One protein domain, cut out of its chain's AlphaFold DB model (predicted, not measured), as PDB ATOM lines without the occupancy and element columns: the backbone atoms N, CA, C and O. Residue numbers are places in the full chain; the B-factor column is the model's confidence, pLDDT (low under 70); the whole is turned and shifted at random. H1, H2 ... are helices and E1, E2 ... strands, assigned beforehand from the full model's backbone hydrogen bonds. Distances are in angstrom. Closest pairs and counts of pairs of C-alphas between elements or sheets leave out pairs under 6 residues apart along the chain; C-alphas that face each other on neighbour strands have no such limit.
ATOM      1  N   PHE A  18     110.530  98.953 122.298       65.75
ATOM      2  CA  PHE A  18     110.891  97.667 121.700       65.75
ATOM      3  C   PHE A  18     110.180  97.556 120.350       65.75
ATOM      4  O   PHE A  18     108.962  97.741 120.292       65.75
ATOM      5  N   SER A  19     110.913  97.307 119.270       80.00
ATOM      6  CA  SER A  19     110.332  97.124 117.940       80.00
ATOM      7  C   SER A  19     110.907  95.869 117.320       80.00
ATOM      8  O   SER A  19     112.119  95.826 117.107       80.00
ATOM      9  N   ILE A  20     110.062  94.892 117.001       87.50
ATOM     10  CA  ILE A  20     110.527  93.703 116.294       87.50
ATOM     11  C   ILE A  20     110.784  94.040 114.828       87.50
ATOM     12  O   ILE A  20     109.864  94.424 114.098       87.50
ATOM     13  N   ASP A  21     112.028  93.840 114.401       92.62
ATOM     14  CA  ASP A  21     112.417  93.853 112.994       92.62
ATOM     15  C   ASP A  21     112.515  92.406 112.490       92.62
ATOM     16  O   ASP A  21     113.281  91.587 113.002       92.62
ATOM     17  N   VAL A  22     111.698  92.081 111.489       94.50
ATOM     18  CA  VAL A  22     111.651  90.770 110.833       94.50
ATOM     19  C   VAL A  22     112.443  90.849 109.532       94.50
ATOM     20  O   VAL A  22     112.093  91.622 108.638       94.50
ATOM     21  N   PHE A  23     113.489  90.035 109.415       95.31
ATOM     22  CA  PHE A  23     114.459  90.061 108.323       95.31
ATOM     23  C   PHE A  23     114.359  88.845 107.402       95.31
ATOM     24  O   PHE A  23     114.106  87.725 107.850       95.31
ATOM     25  N   THR A  24     114.673  89.059 106.126       92.94
ATOM     26  CA  THR A  24     114.925  88.016 105.127       92.94
ATOM     27  C   THR A  24     116.332  88.224 104.561       92.94
ATOM     28  O   THR A  24     116.604  89.099 103.731       92.94
ATOM     29  N   GLY A  25     117.298  87.463 105.073       89.50
ATOM     30  CA  GLY A  25     118.708  87.802 104.894       89.50
ATOM     31  C   GLY A  25     119.070  89.101 105.616       89.50
ATOM     32  O   GLY A  25     118.948  89.193 106.834       89.50
ATOM     33  N   ASN A  26     119.502  90.104 104.848       87.38
ATOM     34  CA  ASN A  26     119.909  91.418 105.361       87.38
ATOM     35  C   ASN A  26     118.832  92.503 105.146       87.38
ATOM     36  O   ASN A  26     119.086  93.675 105.414       87.38
ATOM     37  N   GLU A  27     117.661  92.139 104.619       91.25
ATOM     38  CA  GLU A  27     116.577  93.065 104.279       91.25
ATOM     39  C   GLU A  27     115.458  92.976 105.322       91.25
ATOM     40  O   GLU A  27     115.104  91.883 105.758       91.25
ATOM     41  N   VAL A  28     114.896  94.119 105.727       93.81
ATOM     42  CA  VAL A  28     113.742  94.166 106.640       93.81
ATOM     43  C   VAL A  28     112.469  93.890 105.840       93.81
ATOM     44  O   VAL A  28     112.062  94.707 105.016       93.81
ATOM     45  N   LEU A  29     111.818  92.758 106.108       94.00
ATOM     46  CA  LEU A  29     110.517  92.397 105.540       94.00
ATOM     47  C   LEU A  29     109.371  93.111 106.274       94.00
ATOM     48  O   LEU A  29     108.412  93.577 105.652       94.00
ATOM     49  N   VAL A  30     109.461  93.195 107.606       92.94
ATOM     50  CA  VAL A  30     108.463  93.854 108.460       92.94
ATOM     51  C   VAL A  30     109.148  94.546 109.636       92.94
ATOM     52  O   VAL A  30     110.066  93.989 110.224       92.94
ATOM     53  N   LYS A  31     108.660  95.732 110.008       91.12
ATOM     54  CA  LYS A  31     109.005  96.434 111.249       91.12
ATOM     55  C   LYS A  31     107.729  96.637 112.058       91.12
ATOM     56  O   LYS A  31     106.786  97.236 111.542       91.12
ATOM     57  N   VAL A  32     107.694  96.129 113.286       86.94
ATOM     58  CA  VAL A  32     106.512  96.149 114.162       86.94
ATOM     59  C   VAL A  32     106.813  96.952 115.422       86.94
ATOM     60  O   VAL A  32     107.888  96.827 116.002       86.94
ATOM     61  N   ALA A  33     105.876  97.796 115.856       80.75
ATOM     62  CA  ALA A  33     105.984  98.488 117.138       80.75
ATOM     63  C   ALA A  33     105.524  97.554 118.269       80.75
ATOM     64  O   ALA A  33     104.398  97.062 118.241       80.75
ATOM     65  N   GLY A  34     106.376  97.335 119.270       80.19
ATOM     66  CA  GLY A  34     106.163  96.361 120.338       80.19
ATOM     67  C   GLY A  34     106.900  95.037 120.111       80.19
ATOM     68  O   GLY A  34     107.628  94.852 119.137       80.19
ATOM     69  N   SER A  35     106.694  94.104 121.044       83.81
ATOM     70  CA  SER A  35     107.325  92.775 121.096       83.81
ATOM     71  C   SER A  35     106.443  91.641 120.545       83.81
ATOM     72  O   SER A  35     106.646  90.466 120.860       83.81
ATOM     73  N   ARG A  36     105.415  91.979 119.756       89.94
ATOM     74  CA  ARG A  36     104.431  91.046 119.185       89.94
ATOM     75  C   ARG A  36     104.084  91.485 117.766       89.94
ATOM     76  O   ARG A  36     104.063  92.678 117.483       89.94
ATOM     77  N   LEU A  37     103.827  90.523 116.889       93.12
ATOM     78  CA  LEU A  37     103.435  90.734 115.497       93.12
ATOM     79  C   LEU A  37     101.960  91.155 115.409       93.12
ATOM     80  O   LEU A  37     101.135  90.729 116.220       93.12
ATOM     81  N   ASP A  38     101.603  91.937 114.393       93.44
ATOM     82  CA  ASP A  38     100.202  92.154 114.012       93.44
ATOM     83  C   ASP A  38      99.767  91.212 112.869       93.44
ATOM     84  O   ASP A  38     100.568  90.463 112.298       93.44
ATOM     85  N   PHE A  39      98.473  91.231 112.534       94.31
ATOM     86  CA  PHE A  39      97.909  90.379 111.480       94.31
ATOM     87  C   PHE A  39      98.587  90.586 110.116       94.31
ATOM     88  O   PHE A  39      98.881  89.621 109.414       94.31
ATOM     89  N   GLU A  40      98.858  91.838 109.735       95.06
ATOM     90  CA  GLU A  40      99.474  92.173 108.445       95.06
ATOM     91  C   GLU A  40     100.960  91.772 108.405       95.06
ATOM     92  O   GLU A  40     101.486  91.432 107.346       95.06
ATOM     93  N   SER A  41     101.625  91.756 109.559       95.56
ATOM     94  CA  SER A  41     102.995  91.280 109.744       95.56
ATOM     95  C   SER A  41     103.088  89.777 109.507       95.56
ATOM     96  O   SER A  41     103.898  89.336 108.692       95.56
ATOM     97  N   VAL A  42     102.210  88.990 110.144       96.81
ATOM     98  CA  VAL A  42     102.122  87.541 109.898       96.81
ATOM     99  C   VAL A  42     101.752  87.275 108.439       96.81
ATOM    100  O   VAL A  42     102.429  86.493 107.776       96.81
ATOM    101  N   ARG A  43     100.767  87.993 107.888       97.44
ATOM    102  CA  ARG A  43     100.362  87.887 106.477       97.44
ATOM    103  C   ARG A  43     101.523  88.106 105.505       97.44
ATOM    104  O   ARG A  43     101.703  87.306 104.590       97.44
ATOM    105  N   LYS A  44     102.352  89.133 105.726       97.12
ATOM    106  CA  LYS A  44     103.568  89.389 104.932       97.12
ATOM    107  C   LYS A  44     104.578  88.245 105.028       97.12
ATOM    108  O   LYS A  44     105.099  87.833 103.997       97.12
ATOM    109  N   VAL A  45     104.835  87.718 106.230       97.38
ATOM    110  CA  VAL A  45     105.768  86.593 106.432       97.38
ATOM    111  C   VAL A  45     105.265  85.323 105.739       97.38
ATOM    112  O   VAL A  45     106.025  84.698 105.001       97.38
ATOM    113  N   LEU A  46     103.990  84.962 105.911       97.62
ATOM    114  CA  LEU A  46     103.407  83.765 105.292       97.62
ATOM    115  C   LEU A  46     103.349  83.881 103.762       97.62
ATOM    116  O   LEU A  46     103.749  82.952 103.066       97.62
ATOM    117  N   SER A  47     102.940  85.040 103.235       97.00
ATOM    118  CA  SER A  47     102.938  85.328 101.795       97.00
ATOM    119  C   SER A  47     104.347  85.252 101.187       97.00
ATOM    120  O   SER A  47     104.542  84.631 100.141       97.00
ATOM    121  N   TYR A  48     105.351  85.808 101.876       96.81
ATOM    122  CA  TYR A  48     106.754  85.726 101.470       96.81
ATOM    123  C   TYR A  48     107.262  84.278 101.433       96.81
ATOM    124  O   TYR A  48     107.775  83.834 100.407       96.81
ATOM    125  N   ILE A  49     107.068  83.513 102.513       96.50
ATOM    126  CA  ILE A  49     107.476  82.101 102.593       96.50
ATOM    127  C   ILE A  49     106.770  81.251 101.532       96.50
ATOM    128  O   ILE A  49     107.417  80.440 100.871       96.50
ATOM    129  N   SER A  50     105.468  81.468 101.331       95.75
ATOM    130  CA  SER A  50     104.675  80.800 100.298       95.75
ATOM    131  C   SER A  50     105.255  81.036  98.904       95.75
ATOM    132  O   SER A  50     105.481  80.078  98.164       95.75
ATOM    133  N   SER A  51     105.588  82.289  98.575       95.06
ATOM    134  CA  SER A  51     106.214  82.647  97.300       95.06
ATOM    135  C   SER A  51     107.594  81.997  97.132       95.06
ATOM    136  O   SER A  51     107.857  81.344  96.122       95.06
ATOM    137  N   VAL A  52     108.456  82.122  98.146       93.75
ATOM    138  CA  VAL A  52     109.852  81.659  98.120       93.75
ATOM    139  C   VAL A  52     109.963  80.139  97.991       93.75
ATOM    140  O   VAL A  52     110.771  79.645  97.205       93.75
ATOM    141  N   PHE A  53     109.146  79.385  98.728       93.38
ATOM    142  CA  PHE A  53     109.153  77.919  98.695       93.38
ATOM    143  C   PHE A  53     108.152  77.313  97.696       93.38
ATOM    144  O   PHE A  53     108.054  76.089  97.622       93.38
ATOM    145  N   GLN A  54     107.440  78.142  96.919       91.25
ATOM    146  CA  GLN A  54     106.375  77.730  95.988       91.25
ATOM    147  C   GLN A  54     105.281  76.884  96.677       91.25
ATOM    148  O   GLN A  54     104.731  75.931  96.119       91.25
ATOM    149  N   ASP A  55     104.979  77.234  97.929       89.69
ATOM    150  CA  ASP A  55     104.028  76.547  98.798       89.69
ATOM    151  C   ASP A  55     102.629  77.148  98.605       89.69
ATOM    152  O   ASP A  55     102.264  78.160  99.208       89.69
ATOM    153  N   ASN A  56     101.839  76.506  97.742       88.81
ATOM    154  CA  ASN A  56     100.481  76.927  97.380       88.81
ATOM    155  C   ASN A  56      99.428  76.719  98.494       88.81
ATOM    156  O   ASN A  56      98.232  76.781  98.210       88.81
ATOM    157  N   THR A  57      99.821  76.429  99.742       91.50
ATOM    158  CA  THR A  57      98.863  76.271 100.854       91.50
ATOM    159  C   THR A  57      98.448  77.586 101.512       91.50
ATOM    160  O   THR A  57      97.524  77.568 102.323       91.50
ATOM    161  N   PHE A  58      99.087  78.715 101.176       96.44
ATOM    162  CA  PHE A  58      98.716  80.019 101.731       96.44
ATOM    163  C   PHE A  58      97.406  80.527 101.131       96.44
ATOM    164  O   PHE A  58      97.275  80.654  99.912       96.44
ATOM    165  N   LYS A  59      96.447  80.854 101.999       96.25
ATOM    166  CA  LYS A  59      95.196  81.526 101.639       96.25
ATOM    167  C   LYS A  59      94.929  82.664 102.613       96.25
ATOM    168  O   LYS A  59      95.254  82.576 103.794       96.25
ATOM    169  N   GLU A  60      94.278  83.707 102.127       96.56
ATOM    170  CA  GLU A  60      93.788  84.818 102.937       96.56
ATOM    171  C   GLU A  60      92.371  85.194 102.491       96.56
ATOM    172  O   GLU A  60      91.980  84.955 101.346       96.56
ATOM    173  N   GLY A  61      91.583  85.776 103.393       95.94
ATOM    174  CA  GLY A  61      90.242  86.240 103.061       95.94
ATOM    175  C   GLY A  61      89.458  86.745 104.265       95.94
ATOM    176  O   GLY A  61      90.029  87.094 105.299       95.94
ATOM    177  N   THR A  62      88.132  86.766 104.121       95.94
ATOM    178  CA  THR A  62      87.203  87.278 105.136       95.94
ATOM    179  C   THR A  62      85.977  86.369 105.250       95.94
ATOM    180  O   THR A  62      85.412  85.965 104.234       95.94
ATOM    181  N   ILE A  63      85.550  86.071 106.479       90.25
ATOM    182  CA  ILE A  63      84.334  85.314 106.807       90.25
ATOM    183  C   ILE A  63      83.505  86.166 107.776       90.25
ATOM    184  O   ILE A  63      83.887  86.374 108.927       90.25
ATOM    185  N   GLY A  64      82.373  86.699 107.309       90.50
ATOM    186  CA  GLY A  64      81.612  87.697 108.067       90.50
ATOM    187  C   GLY A  64      82.434  88.974 108.271       90.50
ATOM    188  O   GLY A  64      82.840  89.599 107.295       90.50
ATOM    189  N   SER A  65      82.693  89.346 109.527       90.62
ATOM    190  CA  SER A  65      83.609  90.438 109.903       90.62
ATOM    191  C   SER A  65      85.049  89.979 110.183       90.62
ATOM    192  O   SER A  65      85.927  90.823 110.354       90.62
ATOM    193  N   MET A  66      85.315  88.669 110.234       94.06
ATOM    194  CA  MET A  66      86.627  88.123 110.593       94.06
ATOM    195  C   MET A  66      87.534  88.029 109.368       94.06
ATOM    196  O   MET A  66      87.171  87.382 108.385       94.06
ATOM    197  N   LYS A  67      88.735  88.611 109.432       97.38
ATOM    198  CA  LYS A  67      89.820  88.269 108.500       97.38
ATOM    199  C   LYS A  67      90.390  86.897 108.870       97.38
ATOM    200  O   LYS A  67      90.430  86.564 110.054       97.38
ATOM    201  N   TYR A  68      90.884  86.141 107.894       97.56
ATOM    202  CA  TYR A  68      91.622  84.900 108.144       97.56
ATOM    203  C   TYR A  68      92.884  84.777 107.287       97.56
ATOM    204  O   TYR A  68      92.925  85.273 106.159       97.56
ATOM    205  N   LEU A  69      93.879  84.076 107.832       98.00
ATOM    206  CA  LEU A  69      95.008  83.483 107.118       98.00
ATOM    207  C   LEU A  69      94.955  81.967 107.321       98.00
ATOM    208  O   LEU A  69      94.771  81.514 108.448       98.00
ATOM    209  N   GLU A  70      95.154  81.197 106.260       97.25
ATOM    210  CA  GLU A  70      95.377  79.751 106.309       97.25
ATOM    211  C   GLU A  70      96.767  79.465 105.733       97.25
ATOM    212  O   GLU A  70      97.101  79.958 104.656       97.25
ATOM    213  N   PHE A  71      97.582  78.665 106.419       97.00
ATOM    214  CA  PHE A  71      98.837  78.150 105.863       97.00
ATOM    215  C   PHE A  71      99.165  76.795 106.486       97.00
ATOM    216  O   PHE A  71      99.046  76.619 107.696       97.00
ATOM    217  N   ARG A  72      99.552  75.812 105.661       94.25
ATOM    218  CA  ARG A  72      99.917  74.451 106.106       94.25
ATOM    219  C   ARG A  72      98.922  73.789 107.078       94.25
ATOM    220  O   ARG A  72      99.326  73.009 107.933       94.25
ATOM    221  N   ARG A  73      97.617  74.023 106.866       94.12
ATOM    222  CA  ARG A  73      96.465  73.548 107.677       94.12
ATOM    223  C   ARG A  73      96.234  74.257 109.018       94.12
ATOM    224  O   ARG A  73      95.285  73.888 109.699       94.12
ATOM    225  N   HIS A  74      97.028  75.264 109.354       96.88
ATOM    226  CA  HIS A  74      96.788  76.139 110.500       96.88
ATOM    227  C   HIS A  74      95.995  77.374 110.057       96.88
ATOM    228  O   HIS A  74      96.166  77.841 108.923       96.88
ATOM    229  N   VAL A  75      95.133  77.903 110.927       97.00
ATOM    230  CA  VAL A  75      94.264  79.058 110.653       97.00
ATOM    231  C   VAL A  75      94.417  80.115 111.743       97.00
ATOM    232  O   VAL A  75      94.185  79.849 112.917       97.00
ATOM    233  N   LEU A  76      94.739  81.346 111.335       97.44
ATOM    234  CA  LEU A  76      94.714  82.533 112.189       97.44
ATOM    235  C   LEU A  76      93.544  83.434 111.786       97.44
ATOM    236  O   LEU A  76      93.531  83.984 110.684       97.44
ATOM    237  N   LEU A  77      92.597  83.632 112.698       96.44
ATOM    238  CA  LEU A  77      91.488  84.576 112.575       96.44
ATOM    239  C   LEU A  77      91.809  85.895 113.285       96.44
ATOM    240  O   LEU A  77      92.486  85.913 114.315       96.44
ATOM    241  N   TYR A  78      91.258  86.994 112.767       95.88
ATOM    242  CA  TYR A  78      91.311  88.314 113.389       95.88
ATOM    243  C   TYR A  78      89.991  89.080 113.242       95.88
ATOM    244  O   TYR A  78      89.502  89.279 112.127       95.88
ATOM    245  N   ALA A  79      89.463  89.572 114.363       93.50
ATOM    246  CA  ALA A  79      88.383  90.558 114.417       93.50
ATOM    247  C   ALA A  79      88.509  91.417 115.681       93.50
ATOM    248  O   ALA A  79      88.792  90.891 116.754       93.50
ATOM    249  N   ASP A  80      88.290  92.727 115.556       89.19
ATOM    250  CA  ASP A  80      88.142  93.675 116.675       89.19
ATOM    251  C   ASP A  80      89.223  93.573 117.777       89.19
ATOM    252  O   ASP A  80      88.941  93.648 118.973       89.19
ATOM    253  N   GLY A  81      90.487  93.386 117.376       87.75
ATOM    254  CA  GLY A  81      91.630  93.252 118.293       87.75
ATOM    255  C   GLY A  81      91.821  91.853 118.896       87.75
ATOM    256  O   GLY A  81      92.786  91.630 119.625       87.75
ATOM    257  N   ILE A  82      90.939  90.900 118.588       91.69
ATOM    258  CA  ILE A  82      91.007  89.505 119.031       91.69
ATOM    259  C   ILE A  82      91.651  88.655 117.932       91.69
ATOM    260  O   ILE A  82      91.260  88.722 116.767       91.69
ATOM    261  N   TYR A  83      92.607  87.820 118.336       94.94
ATOM    262  CA  TYR A  83      93.269  86.830 117.493       94.94
ATOM    263  C   TYR A  83      92.905  85.420 117.973       94.94
ATOM    264  O   TYR A  83      92.931  85.150 119.179       94.94
ATOM    265  N   VAL A  84      92.591  84.521 117.041       94.75
ATOM    266  CA  VAL A  84      92.316  83.098 117.318       94.75
ATOM    267  C   VAL A  84      93.174  82.253 116.387       94.75
ATOM    268  O   VAL A  84      93.143  82.476 115.180       94.75
ATOM    269  N   LEU A  85      93.946  81.320 116.937       95.94
ATOM    270  CA  LEU A  85      94.804  80.387 116.212       95.94
ATOM    271  C   LEU A  85      94.286  78.973 116.477       95.94
ATOM    272  O   LEU A  85      94.259  78.568 117.634       95.94
ATOM    273  N   ASP A  86      93.865  78.257 115.434       93.88
ATOM    274  CA  ASP A  86      93.334  76.884 115.523       93.88
ATOM    275  C   ASP A  86      92.315  76.697 116.669       93.88
ATOM    276  O   ASP A  86      92.484  75.872 117.564       93.88
ATOM    277  N   ASP A  87      91.267  77.526 116.656       91.56
ATOM    278  CA  ASP A  87      90.198  77.621 117.667       91.56
ATOM    279  C   ASP A  87      90.621  78.107 119.077       91.56
ATOM    280  O   ASP A  87      89.758  78.404 119.909       91.56
ATOM    281  N   GLU A  88      91.915  78.315 119.350       93.38
ATOM    282  CA  GLU A  88      92.409  78.876 120.614       93.38
ATOM    283  C   GLU A  88      92.624  80.398 120.558       93.38
ATOM    284  O   GLU A  88      93.268  80.950 119.663       93.38
ATOM    285  N   ARG A  89      92.118  81.127 121.562       92.81
ATOM    286  CA  ARG A  89      92.340  82.579 121.668       92.81
ATOM    287  C   ARG A  89      93.787  82.881 122.068       92.81
ATOM    288  O   ARG A  89      94.201  82.588 123.193       92.81
ATOM    289  N   VAL A  90      94.498  83.611 121.209       93.19
ATOM    290  CA  VAL A  90      95.828  84.150 121.516       93.19
ATOM    291  C   VAL A  90      95.706  85.194 122.631       93.19
ATOM    292  O   VAL A  90      94.866  86.097 122.581       93.19
ATOM    293  N   GLN A  91      96.538  85.063 123.664       87.00
ATOM    294  CA  GLN A  91      96.525  85.955 124.826       87.00
ATOM    295  C   GLN A  91      97.281  87.265 124.553       87.00
ATOM    296  O   GLN A  91      98.298  87.266 123.860       87.00
ATOM    297  N   GLY A  92      96.839  88.364 125.170       82.44
ATOM    298  CA  GLY A  92      97.486  89.679 125.085       82.44
ATOM    299  C   GLY A  92      97.201  90.467 123.797       82.44
ATOM    300  O   GLY A  92      96.442  90.039 122.932       82.44
ATOM    301  N   GLU A  93      97.808  91.650 123.691       83.19
ATOM    302  CA  GLU A  93      97.652  92.556 122.547       83.19
ATOM    303  C   GLU A  93      98.665  92.209 121.446       83.19
ATOM    304  O   GLU A  93      99.821  92.622 121.496       83.19
ATOM    305  N   GLY A  94      98.239  91.420 120.459       89.25
ATOM    306  CA  GLY A  94      99.073  91.008 119.323       89.25
ATOM    307  C   GLY A  94      99.597  89.574 119.414       89.25
ATOM    308  O   GLY A  94      99.463  88.883 120.427       89.25
ATOM    309  N   ILE A  95     100.202  89.128 118.318       93.19
ATOM    310  CA  ILE A  95     100.552  87.735 118.040       93.19
ATOM    311  C   ILE A  95     102.012  87.469 118.462       93.19
ATOM    312  O   ILE A  95     102.919  88.156 117.992       93.19
ATOM    313  N   PRO A  96     102.286  86.486 119.334       93.12
ATOM    314  CA  PRO A  96     103.644  86.008 119.594       93.12
ATOM    315  C   PRO A  96     104.430  85.626 118.327       93.12
ATOM    316  O   PRO A  96     103.864  85.121 117.362       93.12
ATOM    317  N   VAL A  97     105.758  85.784 118.350       93.06
ATOM    318  CA  VAL A  97     106.628  85.356 117.235       93.06
ATOM    319  C   VAL A  97     106.635  83.830 117.062       93.06
ATOM    320  O   VAL A  97     106.752  83.338 115.943       93.06
ATOM    321  N   ASP A  98     106.464  83.057 118.138       92.25
ATOM    322  CA  ASP A  98     106.453  81.588 118.088       92.25
ATOM    323  C   ASP A  98     105.249  80.997 117.335       92.25
ATOM    324  O   ASP A  98     105.352  79.880 116.829       92.25
ATOM    325  N   VAL A  99     104.180  81.770 117.101       94.19
ATOM    326  CA  VAL A  99     103.099  81.408 116.162       94.19
ATOM    327  C   VAL A  99     103.633  81.151 114.746       94.19
ATOM    328  O   VAL A  99     103.095  80.309 114.029       94.19
ATOM    329  N   LEU A 100     104.749  81.775 114.345       95.62
ATOM    330  CA  LEU A 100     105.411  81.460 113.073       95.62
ATOM    331  C   LEU A 100     105.864  79.987 112.996       95.62
ATOM    332  O   LEU A 100     105.760  79.383 111.930       95.62
ATOM    333  N   LYS A 101     106.276  79.368 114.115       95.12
ATOM    334  CA  LYS A 101     106.622  77.932 114.158       95.12
ATOM    335  C   LYS A 101     105.400  77.031 114.015       95.12
ATOM    336  O   LYS A 101     105.536  75.968 113.420       95.12
ATOM    337  N   VAL A 102     104.230  77.449 114.506       95.62
ATOM    338  CA  VAL A 102     102.962  76.722 114.291       95.62
ATOM    339  C   VAL A 102     102.664  76.651 112.793       95.62
ATOM    340  O   VAL A 102     102.448  75.578 112.248       95.62
ATOM    341  N   PHE A 103     102.837  77.768 112.084       96.06
ATOM    342  CA  PHE A 103     102.788  77.828 110.620       96.06
ATOM    343  C   PHE A 103     103.969  77.140 109.895       96.06
ATOM    344  O   PHE A 103     104.069  77.198 108.667       96.06
ATOM    345  N   GLY A 104     104.884  76.483 110.615       94.06
ATOM    346  CA  GLY A 104     106.058  75.812 110.054       94.06
ATOM    347  C   GLY A 104     107.089  76.755 109.420       94.06
ATOM    348  O   GLY A 104     107.875  76.316 108.580       94.06
ATOM    349  N   VAL A 105     107.077  78.043 109.775       96.00
ATOM    350  CA  VAL A 105     108.100  79.011 109.368       96.00
ATOM    351  C   VAL A 105     109.285  78.898 110.323       96.00
ATOM    352  O   VAL A 105     109.179  79.191 111.514       96.00
ATOM    353  N   GLU A 106     110.428  78.475 109.793       95.81
ATOM    354  CA  GLU A 106     111.677  78.426 110.547       95.81
ATOM    355  C   GLU A 106     112.276  79.831 110.670       95.81
ATOM    356  O   GLU A 106     112.329  80.598 109.705       95.81
ATOM    357  N   TYR A 107     112.710  80.185 111.879       96.19
ATOM    358  CA  TYR A 107     113.307  81.483 112.175       96.19
ATOM    359  C   TYR A 107     114.324  81.382 113.317       96.19
ATOM    360  O   TYR A 107     114.253  80.477 114.153       96.19
ATOM    361  N   VAL A 108     115.230  82.355 113.380       95.94
ATOM    362  CA  VAL A 108     116.125  82.597 114.521       95.94
ATOM    363  C   VAL A 108     115.793  83.954 115.123       95.94
ATOM    364  O   VAL A 108     115.611  84.920 114.388       95.94
ATOM    365  N   GLN A 109     115.700  84.035 116.448       92.81
ATOM    366  CA  GLN A 109     115.459  85.291 117.153       92.81
ATOM    367  C   GLN A 109     116.688  85.668 117.978       92.81
ATOM    368  O   GLN A 109     117.079  84.916 118.870       92.81
ATOM    369  N   ASN A 110     117.252  86.841 117.688       88.75
ATOM    370  CA  ASN A 110     118.337  87.458 118.443       88.75
ATOM    371  C   ASN A 110     117.835  88.812 118.956       88.75
ATOM    372  O   ASN A 110     117.671  89.747 118.167       88.75
ATOM    373  N   ASP A 111     117.582  88.898 120.260       85.19
ATOM    374  CA  ASP A 111     116.953  90.052 120.908       85.19
ATOM    375  C   ASP A 111     115.617  90.427 120.219       85.19
ATOM    376  O   ASP A 111     114.722  89.582 120.091       85.19
ATOM    377  N   ASP A 112     115.491  91.669 119.746       84.75
ATOM    378  CA  ASP A 112     114.325  92.182 119.014       84.75
ATOM    379  C   ASP A 112     114.333  91.825 117.504       84.75
ATOM    380  O   ASP A 112     113.398  92.165 116.780       84.75
ATOM    381  N   ASN A 113     115.360  91.132 116.996       91.50
ATOM    382  CA  ASN A 113     115.482  90.796 115.573       91.50
ATOM    383  C   ASN A 113     115.044  89.352 115.293       91.50
ATOM    384  O   ASN A 113     115.539  88.409 115.917       91.50
ATOM    385  N   VAL A 114     114.168  89.164 114.304       95.38
ATOM    386  CA  VAL A 114     113.665  87.850 113.868       95.38
ATOM    387  C   VAL A 114     114.131  87.575 112.441       95.38
ATOM    388  O   VAL A 114     113.650  88.187 111.495       95.38
ATOM    389  N   TYR A 115     115.055  86.636 112.265       96.19
ATOM    390  CA  TYR A 115     115.592  86.235 110.966       96.19
ATOM    391  C   TYR A 115     114.819  85.035 110.428       96.19
ATOM    392  O   TYR A 115     114.919  83.935 110.972       96.19
ATOM    393  N   ILE A 116     114.059  85.241 109.356       97.50
ATOM    394  CA  ILE A 116     113.324  84.181 108.664       97.50
ATOM    395  C   ILE A 116     114.306  83.316 107.864       97.50
ATOM    396  O   ILE A 116     115.131  83.832 107.106       97.50
ATOM    397  N   VAL A 117     114.205  81.993 108.011       97.19
ATOM    398  CA  VAL A 117     115.000  81.024 107.248       97.19
ATOM    399  C   VAL A 117     114.329  80.801 105.893       97.19
ATOM    400  O   VAL A 117     113.399  80.013 105.744       97.19
TER     401      VAL A 117
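This is residues 18 to 117 of the 303 residues of the protein "DUF4941 domain-containing protein" of Thermotoga sp (UniProt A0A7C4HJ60). What does one see first? One long helix, H1, stands in the middle between two separate four-stranded sheets, E2 E1 E8 E7 and E3 E4 E5 E6, with short H2 beside it and a long loop, residues 86 to 98, leading from E6 to H2. What makes it up? The 100 printed residues, mixed in class, have two named helices and eight named strands in the order E1 E2 H1 E3 E4 E5 E6 H2 E7 E8; sheet E2 E1 E8 E7 is mixed, and E3 E4 E5 E6 is antiparallel. The whole is compact, with a radius of gyration of the C-alphas of 12.9 A, and flat, spanning 38 by 32 by 17 A.

Where does the first half run? E1 is residues 19 to 24, from C-alpha 19 at (110.332, 97.124, 117.940), and E2 is 27 to 33, 17.5 A long. H1, residues 39 to 53, measures 21.1 A. What follows? E3 is residues 59 to 63, E4 66 to 71, E5 74 to 79, 17.1 A long, and E6 82 to 85. H2 is residues 99 to 102, E7 107 to 110, and E8 113 to 116, ending at C-alpha 116 at (113.324, 84.181, 108.664).

How is the first sheet joined? In hairpin E1 and E2, N 22 and O 30 are 2.8 A apart; E1 and E8 are parallel, with N 23 and O 114 at 2.8 A; in hairpin E7 and E8, N 115 and O 108 are at 2.8 A. And the second? E3 E4 E5 E6 is a meander, each strand the antiparallel neighbour of the one before, with N 61 and O 68 at 3.1 A, N 69 and O 76 at 2.9 A, and N 77 and O 84 at 2.8 A. How does H1 stand? It is on both sheets, at heights of 9.9 A over E2 E1 E8 E7 and 9.5 A over E3 E4 E5 E6; the closest C-alphas are Val 30 and Ser 41, 6.2 A, for E2 and Arg 43 and Leu 69, 7.0 A, for E4. Every O i to N i+4 pair in H1 is within hydrogen-bond range; H2 is too short for one. Where is H2? It only grazes sheet E3 E4 E5 E6 and is close to but not clearly touching H1, with C-alphas Val 42 and Leu 100 7.6 A apart.

How large is it? The two farthest C-alphas, Asn 26 and Gly 64, are 38.6 A apart. Are there cuts or long links? The printed part has no cut; the link from E6 to H2 is long, and the other links are tight. Where is confidence low? Residue 18 alone is under 70; the mean pLDDT of the printed part is 92.7.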